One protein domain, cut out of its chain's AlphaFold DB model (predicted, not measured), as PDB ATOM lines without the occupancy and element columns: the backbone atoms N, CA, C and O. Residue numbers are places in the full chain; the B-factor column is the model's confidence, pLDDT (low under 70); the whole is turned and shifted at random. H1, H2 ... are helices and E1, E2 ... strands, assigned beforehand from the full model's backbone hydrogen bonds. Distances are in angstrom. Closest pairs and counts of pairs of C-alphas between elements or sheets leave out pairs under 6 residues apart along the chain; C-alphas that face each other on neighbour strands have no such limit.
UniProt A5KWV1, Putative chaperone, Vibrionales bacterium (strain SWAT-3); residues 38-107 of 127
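What this domain is: This is residues 38 to 107 of the 127 residues of the protein "Putative chaperone" of Vibrionales bacterium (strain SWAT-3) (UniProt A5KWV1). A small ribbon of two strands, E1 and E2, lies between two helical ends: H3 packs on the ribbon, mainly on E1, at one end, and at the other H1 and H2 pack together nearly at right angles, with H2 farther from the ribbon than H1. A long link, residues 77 to 88, returns from the end of H2 to the start of H3. The printed part has 70 residues, with three named helices and two named strands in the order E1, H1, H2, H3, E2; the sheet, E1 - E2, is antiparallel, and the class is mostly helix. The whole is compact, with a radius of gyration of the C-alphas of 12.3 A, and elongated, spanning 37 by 24 by 20 A.

Where its parts are: E1 is residues 38 to 40, with C-alpha 38 at (149.232, 137.544, 214.227). E2 is residues 104 to 107, 10.3 A from first to last C-alpha, and C-alpha 107 is at (141.873, 138.483, 215.620). H1 is residues 43 to 52, 15.1 A long. H2, residues 61 to 76, is the longest helix at 22.6 A and begins with C-alpha 61 at (148.757, 151.812, 193.754). H3 is residues 89 to 98, 14.5 A long.

How they stand to each other: E1 and E2 are antiparallel neighbours, with 169 degrees between their directions. N 104 and O 40 are within hydrogen-bond range at 2.9 A, and the C-alphas of 40 and 104 face each other at 5.4 A. Residues 38 to 39 of E1 also pair, antiparallel, with residues 87 to 88. The closest C-alphas of E1 and H3 are those of Phe 39 and Ala 92, 4.9 A apart. The closest C-alphas of H1 and E2 are those of Arg 43 and Tyr 104, 6.0 A apart. H1 and H2 touch, with Glu 44 and Ala 70 closest at 4.5 A between C-alphas. Their lines are only just about perpendicular, at 73 degrees. H3 is apart from H1 and from H2, and H2 is apart from both strands. Each O i to N i+4 pair is within hydrogen-bond range in H2 and H3; in H1, 5 of 6 are.

The domain as a whole: The C-alphas farthest apart, those of Ala 61 and Glu 98, are 38.0 A from each other. The printed part has no cut. The link from H2 to H3, 12 residues, is long; those from E1 to H1 and from H3 to E2 are tight, and that from H1 to H2 is short. The mean pLDDT of the printed part is 89.4, and residues 101 to 107 are under 70.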
ATOM      1  N   VAL A  38     147.971 137.027 214.749       89.62
ATOM      2  CA  VAL A  38     149.232 137.544 214.227       89.62
ATOM      3  C   VAL A  38     149.959 138.258 215.355       89.62
ATOM      4  O   VAL A  38     149.335 138.953 216.155       89.62
ATOM      5  N   PHE A  39     151.268 138.061 215.401       90.25
ATOM      6  CA  PHE A  39     152.188 138.762 216.281       90.25
ATOM      7  C   PHE A  39     153.080 139.651 215.422       90.25
ATOM      8  O   PHE A  39     153.638 139.171 214.433       90.25
ATOM      9  N   ALA A  40     153.200 140.924 215.792       92.12
ATOM     10  CA  ALA A  40     154.146 141.871 215.208       92.12
ATOM     11  C   ALA A  40     154.407 143.044 216.180       92.12
ATOM     12  O   ALA A  40     153.537 143.333 217.010       92.12
ATOM     13  N   PRO A  41     155.530 143.780 216.049       90.56
ATOM     14  CA  PRO A  41     155.795 144.976 216.852       90.56
ATOM     15  C   PRO A  41     154.692 146.029 216.712       90.56
ATOM     16  O   PRO A  41     154.227 146.608 217.689       90.56
ATOM     17  N   THR A  42     154.241 146.262 215.478       90.06
ATOM     18  CA  THR A  42     153.201 147.242 215.143       90.06
ATOM     19  C   THR A  42     152.317 146.717 214.018       90.06
ATOM     20  O   THR A  42     152.662 145.768 213.310       90.06
ATOM     21  N   ARG A  43     151.173 147.367 213.787       89.31
ATOM     22  CA  ARG A  43     150.305 147.039 212.648       89.31
ATOM     23  C   ARG A  43     151.014 147.274 211.312       89.31
ATOM     24  O   ARG A  43     150.820 146.530 210.356       89.31
ATOM     25  N   GLU A  44     151.823 148.319 211.239       93.75
ATOM     26  CA  GLU A  44     152.610 148.706 210.074       93.75
ATOM     27  C   GLU A  44     153.723 147.693 209.785       93.75
ATOM     28  O   GLU A  44     154.008 147.415 208.617       93.75
ATOM     29  N   SER A  45     154.284 147.073 210.830       93.94
ATOM     30  CA  SER A  45     155.277 146.000 210.712       93.94
ATOM     31  C   SER A  45     154.800 144.854 209.828       93.94
ATOM     32  O   SER A  45     155.588 144.343 209.042       93.94
ATOM     33  N   VAL A  46     153.505 144.520 209.857       92.88
ATOM     34  CA  VAL A  46     152.914 143.478 209.002       92.88
ATOM     35  C   VAL A  46     153.190 143.755 207.521       92.88
ATOM     36  O   VAL A  46     153.811 142.944 206.839       92.88
ATOM     37  N   SER A  47     152.775 144.919 207.011       93.69
ATOM     38  CA  SER A  47     152.894 145.247 205.582       93.69
ATOM     39  C   SER A  47     154.345 145.292 205.113       93.69
ATOM     40  O   SER A  47     154.667 144.811 204.027       93.69
ATOM     41  N   GLU A  48     155.231 145.873 205.922       95.81
ATOM     42  CA  GLU A  48     156.650 145.945 205.587       95.81
ATOM     43  C   GLU A  48     157.330 144.574 205.641       95.81
ATOM     44  O   GLU A  48     158.125 144.265 204.754       95.81
ATOM     45  N   HIS A  49     156.990 143.739 206.622       95.19
ATOM     46  CA  HIS A  49     157.528 142.390 206.759       95.19
ATOM     47  C   HIS A  49     157.143 141.508 205.565       95.19
ATOM     48  O   HIS A  49     158.015 140.881 204.957       95.19
ATOM     49  N   LEU A  50     155.863 141.522 205.163       93.94
ATOM     50  CA  LEU A  50     155.388 140.814 203.965       93.94
ATOM     51  C   LEU A  50     156.200 141.214 202.719       93.94
ATOM     52  O   LEU A  50     156.565 140.364 201.906       93.94
ATOM     53  N   PHE A  51     156.525 142.501 202.588       95.88
ATOM     54  CA  PHE A  51     157.309 143.012 201.468       95.88
ATOM     55  C   PHE A  51     158.793 142.636 201.543       95.88
ATOM     56  O   PHE A  51     159.338 142.121 200.566       95.88
ATOM     57  N   ARG A  52     159.460 142.896 202.675       95.19
ATOM     58  CA  ARG A  52     160.916 142.735 202.821       95.19
ATOM     59  C   ARG A  52     161.351 141.278 202.940       95.19
ATOM     60  O   ARG A  52     162.361 140.907 202.348       95.19
ATOM     61  N   HIS A  53     160.601 140.476 203.693       95.56
ATOM     62  CA  HIS A  53     161.026 139.131 204.097       95.56
ATOM     63  C   HIS A  53     160.303 138.026 203.329       95.56
ATOM     64  O   HIS A  53     160.890 136.975 203.081       95.56
ATOM     65  N   LEU A  54     159.068 138.273 202.872       92.00
ATOM     66  CA  LEU A  54     158.289 137.304 202.084       92.00
ATOM     67  C   LEU A  54     158.183 137.653 200.590       92.00
ATOM     68  O   LEU A  54     157.594 136.892 199.826       92.00
ATOM     69  N   ASN A  55     158.777 138.769 200.147       93.62
ATOM     70  CA  ASN A  55     158.744 139.251 198.757       93.62
ATOM     71  C   ASN A  55     157.325 139.445 198.181       93.62
ATOM     72  O   ASN A  55     157.133 139.401 196.961       93.62
ATOM     73  N   ILE A  56     156.330 139.692 199.036       93.50
ATOM     74  CA  ILE A  56     154.947 139.942 198.623       93.50
ATOM     75  C   ILE A  56     154.793 141.426 198.304       93.50
ATOM     76  O   ILE A  56     154.964 142.295 199.158       93.50
ATOM     77  N   LYS A  57     154.470 141.727 197.046       93.12
ATOM     78  CA  LYS A  57     154.270 143.100 196.579       93.12
ATOM     79  C   LYS A  57     152.786 143.464 196.610       93.12
ATOM     80  O   LYS A  57     151.958 142.604 196.309       93.12
ATOM     81  N   PRO A  58     152.442 144.727 196.913       93.31
ATOM     82  CA  PRO A  58     151.091 145.222 196.704       93.31
ATOM     83  C   PRO A  58     150.635 145.015 195.257       93.31
ATOM     84  O   PRO A  58     151.430 145.164 194.329       93.31
ATOM     85  N   SER A  59     149.359 144.687 195.072       92.62
ATOM     86  CA  SER A  59     148.759 144.462 193.752       92.62
ATOM     87  C   SER A  59     148.354 145.755 193.039       92.62
ATOM     88  O   SER A  59     148.158 145.741 191.826       92.62
ATOM     89  N   ASP A  60     148.228 146.870 193.765       93.81
ATOM     90  CA  ASP A  60     147.778 148.150 193.225       93.81
ATOM     91  C   ASP A  60     148.477 149.369 193.860       93.81
ATOM     92  O   ASP A  60     149.235 149.284 194.833       93.81
ATOM     93  N   ALA A  61     148.194 150.547 193.296       95.88
ATOM     94  CA  ALA A  61     148.757 151.812 193.754       95.88
ATOM     95  C   ALA A  61     148.324 152.188 195.185       95.88
ATOM     96  O   ALA A  61     149.049 152.905 195.877       95.88
ATOM     97  N   VAL A  62     147.155 151.724 195.641       95.25
ATOM     98  CA  VAL A  62     146.669 151.984 197.003       95.25
ATOM     99  C   VAL A  62     147.511 151.198 198.003       95.25
ATOM    100  O   VAL A  62     148.026 151.770 198.966       95.25
ATOM    101  N   GLY A  63     147.730 149.912 197.747       93.44
ATOM    102  CA  GLY A  63     148.592 149.055 198.542       93.44
ATOM    103  C   GLY A  63     150.047 149.528 198.529       93.44
ATOM    104  O   GLY A  63     150.698 149.511 199.573       93.44
ATOM    105  N   GLU A  64     150.552 150.054 197.406       96.81
ATOM    106  CA  GLU A  64     151.867 150.709 197.376       96.81
ATOM    107  C   GLU A  64     151.946 151.912 198.326       96.81
ATOM    108  O   GLU A  64     152.950 152.095 199.017       96.81
ATOM    109  N   GLN A  65     150.905 152.746 198.380       96.75
ATOM    110  CA  GLN A  65     150.861 153.883 199.302       96.75
ATOM    111  C   GLN A  65     150.802 153.426 200.764       96.75
ATOM    112  O   GLN A  65     151.476 154.020 201.608       96.75
ATOM    113  N   VAL A  66     150.035 152.373 201.065       94.88
ATOM    114  CA  VAL A  66     149.980 151.765 202.405       94.88
ATOM    115  C   VAL A  66     151.352 151.230 202.813       94.88
ATOM    116  O   VAL A  66     151.822 151.553 203.902       94.88
ATOM    117  N   LEU A  67     152.032 150.498 201.927       96.88
ATOM    118  CA  LEU A  67     153.376 149.978 202.181       96.88
ATOM    119  C   LEU A  67     154.385 151.106 202.434       96.88
ATOM    120  O   LEU A  67     155.144 151.047 203.397       96.88
ATOM    121  N   ARG A  68     154.383 152.166 201.612       97.88
ATOM    122  CA  ARG A  68     155.287 153.316 201.810       97.88
ATOM    123  C   ARG A  68     155.079 153.984 203.167       97.88
ATOM    124  O   ARG A  68     156.056 154.357 203.807       97.88
ATOM    125  N   ARG A  69     153.822 154.129 203.603       97.31
ATOM    126  CA  ARG A  69     153.489 154.670 204.930       97.31
ATOM    127  C   ARG A  69     153.963 153.750 206.050       97.31
ATOM    128  O   ARG A  69     154.526 154.250 207.012       97.31
ATOM    129  N   ALA A  70     153.786 152.438 205.902       96.44
ATOM    130  CA  ALA A  70     154.246 151.460 206.882       96.44
ATOM    131  C   ALA A  70     155.774 151.495 207.068       96.44
ATOM    132  O   ALA A  70     156.247 151.611 208.192       96.44
ATOM    133  N   ILE A  71     156.531 151.511 205.962       97.50
ATOM    134  CA  ILE A  71     158.001 151.621 205.985       97.50
ATOM    135  C   ILE A  71     158.448 152.931 206.649       97.50
ATOM    136  O   ILE A  71     159.406 152.951 207.420       97.50
ATOM    137  N   ALA A  72     157.781 154.046 206.330       97.94
ATOM    138  CA  ALA A  72     158.097 155.337 206.936       97.94
ATOM    139  C   ALA A  72     157.841 155.324 208.449       97.94
ATOM    140  O   ALA A  72     158.717 155.732 209.204       97.94
ATOM    141  N   TYR A  73     156.695 154.790 208.874       97.31
ATOM    142  CA  TYR A  73     156.320 154.683 210.280       97.31
ATOM    143  C   TYR A  73     157.317 153.840 211.083       97.31
ATOM    144  O   TYR A  73     157.866 154.317 212.069       97.31
ATOM    145  N   ASN A  74     157.640 152.627 210.626       96.00
ATOM    146  CA  ASN A  74     158.593 151.769 211.338       96.00
ATOM    147  C   ASN A  74     159.985 152.408 211.416       96.00
ATOM    148  O   ASN A  74     160.644 152.336 212.450       96.00
ATOM    149  N   ARG A  75     160.413 153.114 210.361       96.94
ATOM    150  CA  ARG A  75     161.661 153.886 210.394       96.94
ATOM    151  C   ARG A  75     161.621 155.018 211.428       96.94
ATOM    152  O   ARG A  75     162.636 155.255 212.079       96.94
ATOM    153  N   GLU A  76     160.508 155.740 211.541       97.56
ATOM    154  CA  GLU A  76     160.320 156.818 212.527       97.56
ATOM    155  C   GLU A  76     160.350 156.277 213.963       97.56
ATOM    156  O   GLU A  76     161.021 156.853 214.817       97.56
ATOM    157  N   GLU A  77     159.737 155.116 214.190       95.75
ATOM    158  CA  GLU A  77     159.743 154.398 215.471       95.75
ATOM    159  C   GLU A  77     161.062 153.648 215.748       95.75
ATOM    160  O   GLU A  77     161.206 152.984 216.772       95.75
ATOM    161  N   SER A  78     162.061 153.766 214.863       96.44
ATOM    162  CA  SER A  78     163.348 153.057 214.968       96.44
ATOM    163  C   SER A  78     163.211 151.528 215.051       96.44
ATOM    164  O   SER A  78     164.026 150.859 215.684       96.44
ATOM    165  N   ILE A  79     162.196 150.977 214.384       94.56
ATOM    166  CA  ILE A  79     161.950 149.541 214.247       94.56
ATOM    167  C   ILE A  79     162.725 149.037 213.026       94.56
ATOM    168  O   ILE A  79     162.438 149.424 211.890       94.56
ATOM    169  N   ASP A  80     163.699 148.159 213.257       94.00
ATOM    170  CA  ASP A  80     164.398 147.428 212.197       94.00
ATOM    171  C   ASP A  80     163.912 145.981 212.176       94.00
ATOM    172  O   ASP A  80     164.271 145.189 213.042       94.00
ATOM    173  N   LEU A  81     163.050 145.665 211.209       92.94
ATOM    174  CA  LEU A  81     162.365 144.377 211.158       92.94
ATOM    175  C   LEU A  81     163.294 143.243 210.741       92.94
ATOM    176  O   LEU A  81     163.831 143.251 209.627       92.94
ATOM    177  N   VAL A  82     163.333 142.193 211.554       94.81
ATOM    178  CA  VAL A  82     163.914 140.890 211.220       94.81
ATOM    179  C   VAL A  82     162.820 139.843 210.943       94.81
ATOM    180  O   VAL A  82     161.653 140.062 211.282       94.81
ATOM    181  N   PRO A  83     163.143 138.711 210.289       92.31
ATOM    182  CA  PRO A  83     162.174 137.645 210.016       92.31
ATOM    183  C   PRO A  83     161.457 137.102 211.262       92.31
ATOM    184  O   PRO A  83     160.316 136.664 211.177       92.31
ATOM    185  N   GLU A  84     162.103 137.147 212.422       91.31
ATOM    186  CA  GLU A  84     161.569 136.637 213.686       91.31
ATOM    187  C   GLU A  84     160.588 137.604 214.369       91.31
ATOM    188  O   GLU A  84     159.865 137.196 215.275       91.31
ATOM    189  N   ASP A  85     160.496 138.857 213.909       90.62
ATOM    190  CA  ASP A  85     159.565 139.858 214.453       90.62
ATOM    191  C   ASP A  85     158.108 139.606 214.039       90.62
ATOM    192  O   ASP A  85     157.228 140.424 214.303       90.62
ATOM    193  N   MET A  86     157.821 138.500 213.355       90.25
ATOM    194  CA  MET A  86     156.465 138.150 212.967       90.25
ATOM    195  C   MET A  86     156.185 136.673 213.211       90.25
ATOM    196  O   MET A  86     156.957 135.799 212.824       90.25
ATOM    197  N   ALA A  87     155.033 136.393 213.814       90.50
ATOM    198  CA  ALA A  87     154.517 135.039 213.956       90.50
ATOM    199  C   ALA A  87     153.025 134.999 213.625       90.50
ATOM    200  O   ALA A  87     152.326 136.016 213.665       90.50
ATOM    201  N   PHE A  88     152.530 133.804 213.319       89.75
ATOM    202  CA  PHE A  88     151.130 133.539 212.996       89.75
ATOM    203  C   PHE A  88     150.635 132.324 213.782       89.75
ATOM    204  O   PHE A  88     151.443 131.520 214.251       89.75
ATOM    205  N   GLY A  89     149.316 132.175 213.899       91.44
ATOM    206  CA  GLY A  89     148.712 130.966 214.453       91.44
ATOM    207  C   GLY A  89     149.075 130.730 215.912       91.44
ATOM    208  O   GLY A  89     149.155 131.673 216.705       91.44
ATOM    209  N   GLN A  90     149.308 129.470 216.270       91.56
ATOM    210  CA  GLN A  90     149.590 129.080 217.645       91.56
ATOM    211  C   GLN A  90     150.853 129.749 218.180       91.56
ATOM    212  O   GLN A  90     150.837 130.215 219.309       91.56
ATOM    213  N   ALA A  91     151.899 129.910 217.363       91.00
ATOM    214  CA  ALA A  91     153.111 130.611 217.790       91.00
ATOM    215  C   ALA A  91     152.828 132.073 218.184       91.00
ATOM    216  O   ALA A  91     153.320 132.551 219.202       91.00
ATOM    217  N   ALA A  92     151.989 132.779 217.416       90.31
ATOM    218  CA  ALA A  92     151.562 134.134 217.771       90.31
ATOM    219  C   ALA A  92     150.681 134.163 219.026       90.31
ATOM    220  O   ALA A  92     150.788 135.077 219.842       90.31
ATOM    221  N   LEU A  93     149.799 133.170 219.174       88.50
ATOM    222  CA  LEU A  93     148.935 133.045 220.340       88.50
ATOM    223  C   LEU A  93     149.752 132.773 221.611       88.50
ATOM    224  O   LEU A  93     149.494 133.398 222.635       88.50
ATOM    225  N   ASP A  94     150.749 131.896 221.539       90.62
ATOM    226  CA  ASP A  94     151.632 131.562 222.657       90.62
ATOM    227  C   ASP A  94     152.416 132.792 223.125       90.62
ATOM    228  O   ASP A  94     152.424 133.090 224.319       90.62
ATOM    229  N   LEU A  95     152.979 133.567 222.188       87.31
ATOM    230  CA  LEU A  95     153.673 134.823 222.493       87.31
ATOM    231  C   LEU A  95     152.753 135.843 223.181       87.31
ATOM    232  O   LEU A  95     153.152 136.487 224.149       87.31
ATOM    233  N   TYR A  96     151.504 135.968 222.721       84.44
ATOM    234  CA  TYR A  96     150.515 136.847 223.351       84.44
ATOM    235  C   TYR A  96     150.142 136.395 224.770       84.44
ATOM    236  O   TYR A  96     149.941 137.224 225.658       84.44
ATOM    237  N   LEU A  97     150.026 135.084 224.995       86.25
ATOM    238  CA  LEU A  97     149.733 134.530 226.316       86.25
ATOM    239  C   LEU A  97     150.914 134.684 227.285       86.25
ATOM    240  O   LEU A  97     150.686 134.750 228.495       86.25
ATOM    241  N   GLU A  98     152.144 134.752 226.771       88.12
ATOM    242  CA  GLU A  98     153.357 134.987 227.558       88.12
ATOM    243  C   GLU A  98     153.497 136.456 227.999       88.12
ATOM    244  O   GLU A  98     153.657 136.706 229.197       88.12
ATOM    245  N   ASP A  99     153.368 137.428 227.084       80.56
ATOM    246  CA  ASP A  99     153.258 138.854 227.437       80.56
ATOM    247  C   ASP A  99     152.245 139.607 226.547       80.56
ATOM    248  O   ASP A  99     152.544 139.966 225.405       80.56
ATOM    249  N   PRO A 100     151.045 139.924 227.066       75.44
ATOM    250  CA  PRO A 100     149.983 140.538 226.273       75.44
ATOM    251  C   PRO A 100     150.156 142.048 226.032       75.44
ATOM    252  O   PRO A 100     149.288 142.658 225.408       75.44
ATOM    253  N   ARG A 101     151.197 142.698 226.579       63.59
ATOM    254  CA  ARG A 101     151.278 144.175 226.638       63.59
ATOM    255  C   ARG A 101     152.051 144.830 225.500       63.59
ATOM    256  O   ARG A 101     151.770 145.990 225.209       63.59
ATOM    257  N   ASP A 102     152.977 144.118 224.866       53.41
ATOM    258  CA  ASP A 102     154.010 144.754 224.035       53.41
ATOM    259  C   ASP A 102     153.816 144.567 222.523       53.41
ATOM    260  O   ASP A 102     154.703 144.905 221.741       53.41
ATOM    261  N   VAL A 103     152.679 144.016 222.080       60.00
ATOM    262  CA  VAL A 103     152.550 143.503 220.707       60.00
ATOM    263  C   VAL A 103     151.233 143.868 220.038       60.00
ATOM    264  O   VAL A 103     150.162 143.869 220.649       60.00
ATOM    265  N   TYR A 104     151.305 144.151 218.736       60.75
ATOM    266  CA  TYR A 104     150.115 144.264 217.909       60.75
ATOM    267  C   TYR A 104     149.481 142.880 217.755       60.75
ATOM    268  O   TYR A 104     150.027 142.000 217.091       60.75
ATOM    269  N   TYR A 105     148.307 142.724 218.362       62.59
ATOM    270  CA  TYR A 105     147.472 141.533 218.294       62.59
ATOM    271  C   TYR A 105     146.167 141.872 217.577       62.59
ATOM    272  O   TYR A 105     145.461 142.810 217.956       62.59
ATOM    273  N   ASN A 106     145.811 141.094 216.558       59.25
ATOM    274  CA  ASN A 106     144.499 141.190 215.933       59.25
ATOM    275  C   ASN A 106     143.933 139.794 215.684       59.25
ATOM    276  O   ASN A 106     144.589 138.973 215.048       59.25
ATOM    277  N   GLY A 107     142.701 139.563 216.144       57.09
ATOM    278  CA  GLY A 107     141.873 138.483 215.620       57.09
ATOM    279  C   GLY A 107     141.476 138.859 214.198       57.09
ATOM    280  O   GLY A 107     140.845 139.900 214.012       57.09
TER     281      GLY A 107